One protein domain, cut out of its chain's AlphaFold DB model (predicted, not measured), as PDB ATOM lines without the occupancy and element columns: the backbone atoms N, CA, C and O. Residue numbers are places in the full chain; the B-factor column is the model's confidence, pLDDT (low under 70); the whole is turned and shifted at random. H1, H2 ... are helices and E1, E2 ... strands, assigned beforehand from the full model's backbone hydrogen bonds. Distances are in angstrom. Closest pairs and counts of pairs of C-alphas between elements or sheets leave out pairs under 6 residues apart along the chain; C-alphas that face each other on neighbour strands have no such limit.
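Overview. This is residues 5 to 92 of the 203 residues of an uncharacterized protein of Blastopirellula marina (UniProt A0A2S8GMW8). A small three-stranded sheet, E1 E2 E3, has the helix H2 crossing over one face, while the helix H1 forms an arm at one end, away from the sheet. Two long unnamed stretches, residues 18 to 34 and 47 to 62, link H1 to H2 and H2 to the sheet. The printed part has 88 residues with two named helices and then three named strands, in the order H1 H2 E1 E2 E3; the sheet runs E1 E2 E3 and is antiparallel. The class is mixed, helices and strands, with 41 of the 88 residues in named elements, under half. The whole is compact, with a radius of gyration of the C-alphas of 12.9 A, and spans 39 by 29 by 23 A.

Arrangement. H1, residues 5 to 17, and H2, residues 35 to 46, are close but not clearly touching, the closest C-alphas being those of Phe 17 and Leu 46, 6.7 A apart. Their lines stand at a steep tilt of 55 degrees, opposite ways. In both helices every O i to N i+4 pair is within hydrogen-bond range. H2 is on the sheet of E1, residues 63 to 66, E2, residues 73 to 79, and E3, residues 85 to 89, at a height over the sheet of 9.6 A. This gives two layers, a helix on one face of a sheet. H2 lies over E2 and, only just, over E1, on which 3 of its C-alphas fall. It runs across the strands, at 63 degrees to E2 on the local plane. The closest C-alphas of H2 and E2 are those of Ala 38 and Met 78, 7.2 A apart. H1 is not on the sheet and is apart from E1, E2 and E3. Residues 58 to 59 pair with residues 64 to 65 of E1, antiparallel. The three strands form a meander, each the antiparallel neighbour of the one before. In the hairpin E1 and E2, N 64 and O 78 are 2.8 A apart, within hydrogen-bond range. In the hairpin E2 and E3, N 77 and O 86 are 2.9 A apart, also within range.

Along the chain. H1 begins at C-alpha 5 (-19.569, -58.760, 18.354) and is 17.5 A long from first to last C-alpha. H2 begins at C-alpha 35 (-44.562, -40.976, -2.360) and is 16.0 A long. E1 measures 9.8 A, E2 17.7 A and E3 12.9 A, ending at C-alpha 89 (-37.038, -54.635, 12.586).

Size, cuts and confidence. The two C-alphas farthest apart are those of Gly 5 and Arg 33, at 39.8 A. The printed part has no cut. The links H1 to H2 and H2 to E1 are long, E1 to E2 is short and E2 to E3 is tight. The mean pLDDT of the printed part is 78.7, and residues 5 to 30 are under 70.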
ATOM      1  N   GLY A   5     -19.251 -58.417  19.746       44.50
ATOM      2  CA  GLY A   5     -19.569 -58.760  18.354       44.50
ATOM      3  C   GLY A   5     -20.781 -58.023  17.773       44.50
ATOM      4  O   GLY A   5     -20.824 -57.758  16.575       44.50
ATOM      5  N   TRP A   6     -21.731 -57.596  18.610       43.12
ATOM      6  CA  TRP A   6     -22.898 -56.834  18.157       43.12
ATOM      7  C   TRP A   6     -22.570 -55.391  17.734       43.12
ATOM      8  O   TRP A   6     -23.297 -54.837  16.915       43.12
ATOM      9  N   ILE A   7     -21.502 -54.776  18.264       50.47
ATOM     10  CA  ILE A   7     -21.078 -53.422  17.868       50.47
ATOM     11  C   ILE A   7     -20.423 -53.479  16.491       50.47
ATOM     12  O   ILE A   7     -20.812 -52.718  15.615       50.47
ATOM     13  N   ALA A   8     -19.513 -54.433  16.278       54.16
ATOM     14  CA  ALA A   8     -18.863 -54.637  14.986       54.16
ATOM     15  C   ALA A   8     -19.866 -55.049  13.897       54.16
ATOM     16  O   ALA A   8     -19.781 -54.564  12.775       54.16
ATOM     17  N   GLU A   9     -20.858 -55.886  14.223       50.12
ATOM     18  CA  GLU A   9     -21.930 -56.224  13.281       50.12
ATOM     19  C   GLU A   9     -22.847 -55.025  13.023       50.12
ATOM     20  O   GLU A   9     -23.214 -54.778  11.882       50.12
ATOM     21  N   LYS A  10     -23.174 -54.216  14.039       52.69
ATOM     22  CA  LYS A  10     -23.919 -52.965  13.844       52.69
ATOM     23  C   LYS A  10     -23.152 -52.000  12.937       52.69
ATOM     24  O   LYS A  10     -23.754 -51.424  12.041       52.69
ATOM     25  N   GLU A  11     -21.852 -51.823  13.156       56.31
ATOM     26  CA  GLU A  11     -20.987 -50.965  12.339       56.31
ATOM     27  C   GLU A  11     -20.858 -51.499  10.910       56.31
ATOM     28  O   GLU A  11     -21.039 -50.728   9.974       56.31
ATOM     29  N   ARG A  12     -20.685 -52.816  10.733       57.84
ATOM     30  CA  ARG A  12     -20.708 -53.479   9.422       57.84
ATOM     31  C   ARG A  12     -22.044 -53.278   8.721       57.84
ATOM     32  O   ARG A  12     -22.057 -52.933   7.552       57.84
ATOM     33  N   LEU A  13     -23.168 -53.440   9.419       50.28
ATOM     34  CA  LEU A  13     -24.496 -53.236   8.843       50.28
ATOM     35  C   LEU A  13     -24.738 -51.760   8.475       50.28
ATOM     36  O   LEU A  13     -25.349 -51.464   7.450       50.28
ATOM     37  N   VAL A  14     -24.225 -50.828   9.279       55.88
ATOM     38  CA  VAL A  14     -24.251 -49.387   8.993       55.88
ATOM     39  C   VAL A  14     -23.375 -49.040   7.784       55.88
ATOM     40  O   VAL A  14     -23.774 -48.217   6.962       55.88
ATOM     41  N   GLU A  15     -22.198 -49.649   7.661       51.34
ATOM     42  CA  GLU A  15     -21.228 -49.392   6.593       51.34
ATOM     43  C   GLU A  15     -21.628 -50.062   5.269       51.34
ATOM     44  O   GLU A  15     -21.599 -49.424   4.219       51.34
ATOM     45  N   GLU A  16     -22.071 -51.318   5.323       50.84
ATOM     46  CA  GLU A  16     -22.468 -52.133   4.171       50.84
ATOM     47  C   GLU A  16     -23.843 -51.730   3.626       50.84
ATOM     48  O   GLU A  16     -24.060 -51.770   2.414       50.84
ATOM     49  N   PHE A  17     -24.774 -51.310   4.494       47.91
ATOM     50  CA  PHE A  17     -26.161 -51.049   4.091       47.91
ATOM     51  C   PHE A  17     -26.616 -49.598   4.274       47.91
ATOM     52  O   PHE A  17     -27.734 -49.272   3.883       47.91
ATOM     53  N   GLY A  18     -25.794 -48.714   4.851       46.53
ATOM     54  CA  GLY A  18     -26.123 -47.292   5.023       46.53
ATOM     55  C   GLY A  18     -27.266 -47.009   6.007       46.53
ATOM     56  O   GLY A  18     -27.638 -45.853   6.200       46.53
ATOM     57  N   ILE A  19     -27.823 -48.040   6.649       49.41
ATOM     58  CA  ILE A  19     -28.945 -47.920   7.581       49.41
ATOM     59  C   ILE A  19     -28.383 -47.523   8.944       49.41
ATOM     60  O   ILE A  19     -28.028 -48.380   9.753       49.41
ATOM     61  N   ARG A  20     -28.295 -46.219   9.219       51.72
ATOM     62  CA  ARG A  20     -28.111 -45.763  10.599       51.72
ATOM     63  C   ARG A  20     -29.482 -45.735  11.282       51.72
ATOM     64  O   ARG A  20     -30.379 -45.067  10.768       51.72
ATOM     65  N   PRO A  21     -29.662 -46.407  12.431       47.69
ATOM     66  CA  PRO A  21     -30.882 -46.275  13.238       47.69
ATOM     67  C   PRO A  21     -31.119 -44.841  13.758       47.69
ATOM     68  O   PRO A  21     -32.175 -44.531  14.301       47.69
ATOM     69  N   ASP A  22     -30.098 -43.999  13.630       50.53
ATOM     70  CA  ASP A  22     -29.920 -42.650  14.154       50.53
ATOM     71  C   ASP A  22     -29.455 -41.666  13.064       50.53
ATOM     72  O   ASP A  22     -28.821 -40.652  13.358       50.53
ATOM     73  N   SER A  23     -29.728 -41.954  11.785       49.88
ATOM     74  CA  SER A  23     -29.446 -40.979  10.731       49.88
ATOM     75  C   SER A  23     -30.262 -39.705  10.985       49.88
ATOM     76  O   SER A  23     -31.475 -39.798  11.201       49.88
ATOM     77  N   PRO A  24     -29.633 -38.517  10.931       49.59
ATOM     78  CA  PRO A  24     -30.356 -37.261  11.054       49.59
ATOM     79  C   PRO A  24     -31.445 -37.152   9.977       49.59
ATOM     80  O   PRO A  24     -31.335 -37.804   8.929       49.59
ATOM     81  N   PRO A  25     -32.480 -36.320  10.201       56.31
ATOM     82  CA  PRO A  25     -33.391 -35.926   9.127       56.31
ATOM     83  C   PRO A  25     -32.589 -35.461   7.905       56.31
ATOM     84  O   PRO A  25     -31.451 -34.996   8.047       56.31
ATOM     85  N   PHE A  26     -33.159 -35.593   6.703       54.59
ATOM     86  CA  PHE A  26     -32.491 -35.114   5.492       54.59
ATOM     87  C   PHE A  26     -32.013 -33.669   5.702       54.59
ATOM     88  O   PHE A  26     -32.751 -32.879   6.294       54.59
ATOM     89  N   PRO A  27     -30.798 -33.320   5.235       48.81
ATOM     90  CA  PRO A  27     -30.106 -32.078   5.596       48.81
ATOM     91  C   PRO A  27     -30.903 -30.795   5.327       48.81
ATOM     92  O   PRO A  27     -30.623 -29.771   5.944       48.81
ATOM     93  N   ASP A  28     -31.928 -30.861   4.477       51.88
ATOM     94  CA  ASP A  28     -32.752 -29.711   4.114       51.88
ATOM     95  C   ASP A  28     -34.075 -29.616   4.896       51.88
ATOM     96  O   ASP A  28     -34.831 -28.669   4.683       51.88
ATOM     97  N   GLY A  29     -34.402 -30.582   5.771       55.16
ATOM     98  CA  GLY A  29     -35.665 -30.604   6.529       55.16
ATOM     99  C   GLY A  29     -36.909 -30.473   5.641       55.16
ATOM    100  O   GLY A  29     -37.947 -29.969   6.072       55.16
ATOM    101  N   ALA A  30     -36.780 -30.841   4.364       62.28
ATOM    102  CA  ALA A  30     -37.795 -30.588   3.365       62.28
ATOM    103  C   ALA A  30     -38.950 -31.567   3.568       62.28
ATOM    104  O   ALA A  30     -38.772 -32.781   3.466       62.28
ATOM    105  N   ALA A  31     -40.136 -31.020   3.830       75.75
ATOM    106  CA  ALA A  31     -41.344 -31.812   3.989       75.75
ATOM    107  C   ALA A  31     -41.542 -32.771   2.800       75.75
ATOM    108  O   ALA A  31     -41.527 -32.354   1.637       75.75
ATOM    109  N   VAL A  32     -41.764 -34.047   3.098       81.12
ATOM    110  CA  VAL A  32     -41.996 -35.115   2.126       81.12
ATOM    111  C   VAL A  32     -43.484 -35.162   1.804       81.12
ATOM    112  O   VAL A  32     -44.291 -35.707   2.556       81.12
ATOM    113  N   ARG A  33     -43.869 -34.532   0.693       86.81
ATOM    114  CA  ARG A  33     -45.285 -34.322   0.344       86.81
ATOM    115  C   ARG A  33     -45.871 -35.391  -0.573       86.81
ATOM    116  O   ARG A  33     -47.083 -35.417  -0.746       86.81
ATOM    117  N   SER A  34     -45.032 -36.236  -1.163       93.75
ATOM    118  CA  SER A  34     -45.438 -37.264  -2.119       93.75
ATOM    119  C   SER A  34     -44.676 -38.569  -1.888       93.75
ATOM    120  O   SER A  34     -43.589 -38.562  -1.304       93.75
ATOM    121  N   LEU A  35     -45.239 -39.681  -2.369       94.06
ATOM    122  CA  LEU A  35     -44.562 -40.976  -2.360       94.06
ATOM    123  C   LEU A  35     -43.283 -40.942  -3.212       94.06
ATOM    124  O   LEU A  35     -42.248 -41.422  -2.762       94.06
ATOM    125  N   ASP A  36     -43.314 -40.304  -4.387       94.38
ATOM    126  CA  ASP A  36     -42.135 -40.158  -5.253       94.38
ATOM    127  C   ASP A  36     -40.985 -39.435  -4.539       94.38
ATOM    128  O   ASP A  36     -39.827 -39.859  -4.614       94.38
ATOM    129  N   ASP A  37     -41.295 -38.370  -3.790       91.50
ATOM    130  CA  ASP A  37     -40.306 -37.676  -2.967       91.50
ATOM    131  C   ASP A  37     -39.767 -38.567  -1.852       91.50
ATOM    132  O   ASP A  37     -38.558 -38.550  -1.607       91.50
ATOM    133  N   ALA A  38     -40.635 -39.345  -1.199       92.19
ATOM    134  CA  ALA A  38     -40.241 -40.275  -0.147       92.19
ATOM    135  C   ALA A  38     -39.280 -41.343  -0.685       92.19
ATOM    136  O   ALA A  38     -38.206 -41.561  -0.128       92.19
ATOM    137  N   VAL A  39     -39.617 -41.955  -1.822       93.19
ATOM    138  CA  VAL A  39     -38.803 -42.977  -2.490       93.19
ATOM    139  C   VAL A  39     -37.472 -42.398  -2.950       93.19
ATOM    140  O   VAL A  39     -36.420 -42.984  -2.687       93.19
ATOM    141  N   ARG A  40     -37.482 -41.223  -3.591       90.88
ATOM    142  CA  ARG A  40     -36.257 -40.526  -4.007       90.88
ATOM    143  C   ARG A  40     -35.343 -40.262  -2.813       90.88
ATOM    144  O   ARG A  40     -34.139 -40.500  -2.896       90.88
ATOM    145  N   GLN A  41     -35.905 -39.787  -1.707       87.50
ATOM    146  CA  GLN A  41     -35.168 -39.542  -0.473       87.50
ATOM    147  C   GLN A  41     -34.620 -40.842   0.126       87.50
ATOM    148  O   GLN A  41     -33.431 -40.910   0.435       87.50
ATOM    149  N   LEU A  42     -35.419 -41.911   0.193       89.25
ATOM    150  CA  LEU A  42     -34.948 -43.219   0.652       89.25
ATOM    151  C   LEU A  42     -33.805 -43.768  -0.199       89.25
ATOM    152  O   LEU A  42     -32.857 -44.306   0.360       89.25
ATOM    153  N   ARG A  43     -33.832 -43.599  -1.523       89.00
ATOM    154  CA  ARG A  43     -32.725 -44.029  -2.397       89.00
ATOM    155  C   ARG A  43     -31.422 -43.302  -2.074       89.00
ATOM    156  O   ARG A  43     -30.364 -43.924  -2.021       89.00
ATOM    157  N   ILE A  44     -31.503 -41.998  -1.799       85.44
ATOM    158  CA  ILE A  44     -30.354 -41.196  -1.356       85.44
ATOM    159  C   ILE A  44     -29.855 -41.693   0.007       85.44
ATOM    160  O   ILE A  44     -28.657 -41.911   0.180       85.44
ATOM    161  N   PHE A  45     -30.770 -41.903   0.954       82.69
ATOM    162  CA  PHE A  45     -30.460 -42.358   2.309       82.69
ATOM    163  C   PHE A  45     -29.795 -43.733   2.331       82.69
ATOM    164  O   PHE A  45     -28.733 -43.903   2.922       82.69
ATOM    165  N   LEU A  46     -30.401 -44.700   1.641       83.62
ATOM    166  CA  LEU A  46     -29.915 -46.073   1.533       83.62
ATOM    167  C   LEU A  46     -28.695 -46.183   0.609       83.62
ATOM    168  O   LEU A  46     -28.061 -47.234   0.565       83.62
ATOM    169  N   LYS A  47     -28.374 -45.118  -0.143       86.56
ATOM    170  CA  LYS A  47     -27.319 -45.076  -1.167       86.56
ATOM    171  C   LYS A  47     -27.446 -46.199  -2.200       86.56
ATOM    172  O   LYS A  47     -26.446 -46.691  -2.719       86.56
ATOM    173  N   ARG A  48     -28.680 -46.615  -2.486       84.62
ATOM    174  CA  ARG A  48     -29.004 -47.656  -3.464       84.62
ATOM    175  C   ARG A  48     -30.433 -47.521  -3.954       84.62
ATOM    176  O   ARG A  48     -31.299 -47.016  -3.239       84.62
ATOM    177  N   ASP A  49     -30.673 -48.049  -5.144       88.38
ATOM    178  CA  ASP A  49     -32.028 -48.334  -5.587       88.38
ATOM    179  C   ASP A  49     -32.615 -49.509  -4.807       88.38
ATOM    180  O   ASP A  49     -31.907 -50.360  -4.255       88.38
ATOM    181  N   PHE A  50     -33.938 -49.523  -4.741       88.94
ATOM    182  CA  PHE A  50     -34.699 -50.623  -4.191       88.94
ATOM    183  C   PHE A  50     -36.054 -50.697  -4.876       88.94
ATOM    184  O   PHE A  50     -36.636 -49.669  -5.238       88.94
ATOM    185  N   ASP A  51     -36.532 -51.926  -5.001       90.38
ATOM    186  CA  ASP A  51     -37.856 -52.227  -5.507       90.38
ATOM    187  C   ASP A  51     -38.793 -52.486  -4.332       90.38
ATOM    188  O   ASP A  51     -38.406 -53.057  -3.304       90.38
ATOM    189  N   PHE A  52     -40.037 -52.065  -4.488       93.50
ATOM    190  CA  PHE A  52     -41.110 -52.324  -3.546       93.50
ATOM    191  C   PHE A  52     -42.429 -52.419  -4.316       93.50
ATOM    192  O   PHE A  52     -42.497 -52.067  -5.492       93.50
ATOM    193  N   ASN A  53     -43.460 -52.960  -3.670       93.62
ATOM    194  CA  ASN A  53     -44.799 -52.987  -4.242       93.62
ATOM    195  C   ASN A  53     -45.582 -51.766  -3.748       93.62
ATOM    196  O   ASN A  53     -45.876 -51.678  -2.553       93.62
ATOM    197  N   ASP A  54     -45.928 -50.860  -4.661       94.75
ATOM    198  CA  ASP A  54     -46.697 -49.643  -4.377       94.75
ATOM    199  C   ASP A  54     -48.056 -49.954  -3.731       94.75
ATOM    200  O   ASP A  54     -48.497 -49.217  -2.853       94.75
ATOM    201  N   ASP A  55     -48.673 -51.094  -4.066       96.75
ATOM    202  CA  ASP A  55     -49.960 -51.522  -3.493       96.75
ATOM    203  C   ASP A  55     -49.885 -51.807  -1.982       96.75
ATOM    204  O   ASP A  55     -50.907 -51.947  -1.311       96.75
ATOM    205  N   TRP A  56     -48.676 -51.967  -1.442       96.25
ATOM    206  CA  TRP A  56     -48.424 -52.267  -0.031       96.25
ATOM    207  C   TRP A  56     -47.885 -51.060   0.741       96.25
ATOM    208  O   TRP A  56     -47.604 -51.170   1.938       96.25
ATOM    209  N   VAL A  57     -47.730 -49.917   0.074       97.44
ATOM    210  CA  VAL A  57     -47.424 -48.651   0.738       97.44
ATOM    211  C   VAL A  57     -48.631 -48.221   1.558       97.44
ATOM    212  O   VAL A  57     -49.771 -48.264   1.100       97.44
ATOM    213  N   ILE A  58     -48.372 -47.772   2.783       97.88
ATOM    214  CA  ILE A  58     -49.401 -47.191   3.643       97.88
ATOM    215  C   ILE A  58     -49.085 -45.714   3.823       97.88
ATOM    216  O   ILE A  58     -48.005 -45.341   4.284       97.88
ATOM    217  N   GLU A  59     -50.052 -44.872   3.481       97.50
ATOM    218  CA  GLU A  59     -50.001 -43.441   3.734       97.50
ATOM    219  C   GLU A  59     -50.813 -43.099   4.986       97.50
ATOM    220  O   GLU A  59     -52.001 -43.405   5.081       97.50
ATOM    221  N   SER A  60     -50.174 -42.429   5.941       96.44
ATOM    222  CA  SER A  60     -50.831 -41.768   7.069       96.44
ATOM    223  C   SER A  60     -50.866 -40.256   6.836       96.44
ATOM    224  O   SER A  60     -50.275 -39.745   5.887       96.44
ATOM    225  N   GLU A  61     -51.508 -39.500   7.722       95.12
ATOM    226  CA  GLU A  61     -51.467 -38.034   7.695       95.12
ATOM    227  C   GLU A  61     -50.024 -37.510   7.800       95.12
ATOM    228  O   GLU A  61     -49.628 -36.615   7.055       95.12
ATOM    229  N   ASN A  62     -49.213 -38.126   8.670       94.38
ATOM    230  CA  ASN A  62     -47.908 -37.593   9.074       94.38
ATOM    231  C   ASN A  62     -46.702 -38.403   8.586       94.38
ATOM    232  O   ASN A  62     -45.571 -37.949   8.742       94.38
ATOM    233  N   TRP A  63     -46.909 -39.583   8.004       96.06
ATOM    234  CA  TRP A  63     -45.819 -40.481   7.618       96.06
ATOM    235  C   TRP A  63     -46.212 -41.414   6.468       96.06
ATOM    236  O   TRP A  63     -47.393 -41.595   6.171       96.06
ATOM    237  N   TRP A  64     -45.200 -42.003   5.838       97.00
ATOM    238  CA  TRP A  64     -45.301 -43.076   4.851       97.00
ATOM    239  C   TRP A  64     -44.703 -44.348   5.428       97.00
ATOM    240  O   TRP A  64     -43.622 -44.294   6.006       97.00
ATOM    241  N   TYR A  65     -45.362 -45.486   5.253       97.50
ATOM    242  CA  TYR A  65     -44.734 -46.793   5.398       97.50
ATOM    243  C   TYR A  65     -44.485 -47.373   4.013       97.50
ATOM    244  O   TYR A  65     -45.409 -47.504   3.210       97.50
ATOM    245  N   ILE A  66     -43.230 -47.719   3.748       96.75
ATOM    246  CA  ILE A  66     -42.772 -48.269   2.478       96.75
ATOM    247  C   ILE A  66     -42.232 -49.676   2.762       96.75
ATOM    248  O   ILE A  66     -41.277 -49.819   3.539       96.75
ATOM    249  N   PRO A  67     -42.838 -50.728   2.184       95.00
ATOM    250  CA  PRO A  67     -42.393 -52.094   2.407       95.00
ATOM    251  C   PRO A  67     -40.979 -52.262   1.854       95.00
ATOM    252  O   PRO A  67     -40.662 -51.816   0.753       95.00
ATOM    253  N   TYR A  68     -40.120 -52.912   2.633       89.00
ATOM    254  CA  TYR A  68     -38.709 -53.048   2.303       89.00
ATOM    255  C   TYR A  68     -38.226 -54.464   2.597       89.00
ATOM    256  O   TYR A  68     -38.028 -54.841   3.748       89.00
ATOM    257  N   GLY A  69     -38.052 -55.261   1.542       72.44
ATOM    258  CA  GLY A  69     -37.814 -56.707   1.616       72.44
ATOM    259  C   GLY A  69     -36.381 -57.122   1.969       72.44
ATOM    260  O   GLY A  69     -35.826 -57.996   1.308       72.44
ATOM    261  N   PHE A  70     -35.761 -56.507   2.978       77.31
ATOM    262  CA  PHE A  70     -34.444 -56.929   3.467       77.31
ATOM    263  C   PHE A  70     -34.573 -57.887   4.658       77.31
ATOM    264  O   PHE A  70     -35.482 -57.757   5.475       77.31
ATOM    265  N   ILE A  71     -33.658 -58.854   4.780       73.81
ATOM    266  CA  ILE A  71     -33.688 -59.843   5.869       73.81
ATOM    267  C   ILE A  71     -33.660 -59.122   7.222       73.81
ATOM    268  O   ILE A  71     -32.752 -58.344   7.507       73.81
ATOM    269  N   GLY A  72     -34.664 -59.394   8.059       78.75
ATOM    270  CA  GLY A  72     -34.806 -58.771   9.379       78.75
ATOM    271  C   GLY A  72     -35.409 -57.361   9.367       78.75
ATOM    272  O   GLY A  72     -35.548 -56.776  10.439       78.75
ATOM    273  N   CYS A  73     -35.793 -56.836   8.201       87.75
ATOM    274  CA  CYS A  73     -36.486 -55.564   8.050       87.75
ATOM    275  C   CYS A  73     -37.957 -55.813   7.693       87.75
ATOM    276  O   CYS A  73     -38.252 -56.511   6.725       87.75
ATOM    277  N   ALA A  74     -38.879 -55.262   8.479       91.31
ATOM    278  CA  ALA A  74     -40.306 -55.317   8.171       91.31
ATOM    279  C   ALA A  74     -40.725 -54.223   7.177       91.31
ATOM    280  O   ALA A  74     -41.772 -54.340   6.559       91.31
ATOM    281  N   GLY A  75     -39.916 -53.177   7.004       94.38
ATOM    282  CA  GLY A  75     -40.204 -52.033   6.144       94.38
ATOM    283  C   GLY A  75     -39.580 -50.757   6.693       94.38
ATOM    284  O   GLY A  75     -38.787 -50.791   7.634       94.38
ATOM    285  N   ILE A  76     -39.928 -49.619   6.105       95.00
ATOM    286  CA  ILE A  76     -39.399 -48.315   6.505       95.00
ATOM    287  C   ILE A  76     -40.559 -47.353   6.733       95.00
ATOM    288  O   ILE A  76     -41.438 -47.245   5.884       95.00
ATOM    289  N   ILE A  77     -40.545 -46.635   7.857       95.25
ATOM    290  CA  ILE A  77     -41.422 -45.482   8.074       95.25
ATOM    291  C   ILE A  77     -40.634 -44.201   7.809       95.25
ATOM    292  O   ILE A  77     -39.522 -44.048   8.310       95.25
ATOM    293  N   MET A  78     -41.211 -43.279   7.043       93.12
ATOM    294  CA  MET A  78     -40.668 -41.947   6.798       93.12
ATOM    295  C   MET A  78     -41.653 -40.870   7.247       93.12
ATOM    296  O   MET A  78     -42.791 -40.838   6.779       93.12
ATOM    297  N   ASP A  79     -41.212 -39.959   8.107       91.75
ATOM    298  CA  ASP A  79     -42.002 -38.797   8.507       91.75
ATOM    299  C   ASP A  79     -42.119 -37.770   7.384       91.75
ATOM    300  O   ASP A  79     -41.133 -37.367   6.769       91.75
ATOM    301  N   LYS A  80     -43.336 -37.277   7.157       93.19
ATOM    302  CA  LYS A  80     -43.603 -36.255   6.139       93.19
ATOM    303  C   LYS A  80     -43.102 -34.877   6.542       93.19
ATOM    304  O   LYS A  80     -42.795 -34.074   5.668       93.19
ATOM    305  N   LEU A  81     -43.045 -34.573   7.839       88.88
ATOM    306  CA  LEU A  81     -42.694 -33.232   8.309       88.88
ATOM    307  C   LEU A  81     -41.195 -32.954   8.194       88.88
ATOM    308  O   LEU A  81     -40.809 -31.917   7.666       88.88
ATOM    309  N   ASP A  82     -40.374 -33.866   8.709       83.44
ATOM    310  CA  ASP A  82     -38.927 -33.686   8.853       83.44
ATOM    311  C   ASP A  82     -38.109 -34.713   8.056       83.44
ATOM    312  O   ASP A  82     -36.879 -34.681   8.094       83.44
ATOM    313  N   GLY A  83     -38.763 -35.621   7.324       86.19
ATOM    314  CA  GLY A  83     -38.089 -36.652   6.538       86.19
ATOM    315  C   GLY A  83     -37.385 -37.707   7.391       86.19
ATOM    316  O   GLY A  83     -36.537 -38.426   6.868       86.19
ATOM    317  N   TYR A  84     -37.673 -37.798   8.695       86.25
ATOM    318  CA  TYR A  84     -37.048 -38.796   9.555       86.25
ATOM    319  C   TYR A  84     -37.360 -40.215   9.074       86.25
ATOM    320  O   TYR A  84     -38.514 -40.543   8.807       86.25
ATOM    321  N   VAL A  85     -36.329 -41.057   8.997       88.00
ATOM    322  CA  VAL A  85     -36.422 -42.431   8.497       88.00
ATOM    323  C   VAL A  85     -36.231 -43.411   9.645       88.00
ATOM    324  O   VAL A  85     -35.218 -43.377  10.339       88.00
ATOM    325  N   ASN A  86     -37.180 -44.328   9.804       89.69
ATOM    326  CA  ASN A  86     -37.136 -45.405  10.780       89.69
ATOM    327  C   ASN A  86     -37.225 -46.762  10.072       89.69
ATOM    328  O   ASN A  86     -38.280 -47.131   9.554       89.69
ATOM    329  N   ALA A  87     -36.122 -47.511  10.048       90.06
ATOM    330  CA  ALA A  87     -36.119 -48.881   9.546       90.06
ATOM    331  C   ALA A  87     -36.700 -49.823  10.611       90.06
ATOM    332  O   ALA A  87     -36.176 -49.931  11.723       90.06
ATOM    333  N   LEU A  88     -37.788 -50.510  10.274       91.75
ATOM    334  CA  LEU A  88     -38.486 -51.397  11.192       91.75
ATOM    335  C   LEU A  88     -37.808 -52.762  11.218       91.75
ATOM    336  O   LEU A  88     -37.601 -53.379  10.177       91.75
ATOM    337  N   GLY A  89     -37.497 -53.259  12.414       88.94
ATOM    338  CA  GLY A  89     -37.038 -54.635  12.586       88.94
ATOM    339  C   GLY A  89     -38.161 -55.654  12.368       88.94
ATOM    340  O   GLY A  89     -39.323 -55.303  12.206       88.94
ATOM    341  N   SER A  90     -37.826 -56.940  12.425       88.81
ATOM    342  CA  SER A  90     -38.797 -58.042  12.360       88.81
ATOM    343  C   SER A  90     -39.314 -58.507  13.731       88.81
ATOM    344  O   SER A  90     -39.935 -59.564  13.830       88.81
ATOM    345  N   CYS A  91     -39.018 -57.777  14.814       89.94
ATOM    346  CA  CYS A  91     -39.311 -58.226  16.180       89.94
ATOM    347  C   CYS A  91     -40.746 -57.948  16.648       89.94
ATOM    348  O   CYS A  91     -41.194 -58.579  17.607       89.94
ATOM    349  N   TYR A  92     -41.454 -57.031  15.990       92.44
ATOM    350  CA  TYR A  92     -42.849 -56.704  16.268       92.44
ATOM    351  C   TYR A  92     -43.676 -56.736  14.980       92.44
ATOM    352  O   TYR A  92     -43.129 -56.676  13.879       92.44
TER     353      TYR A  92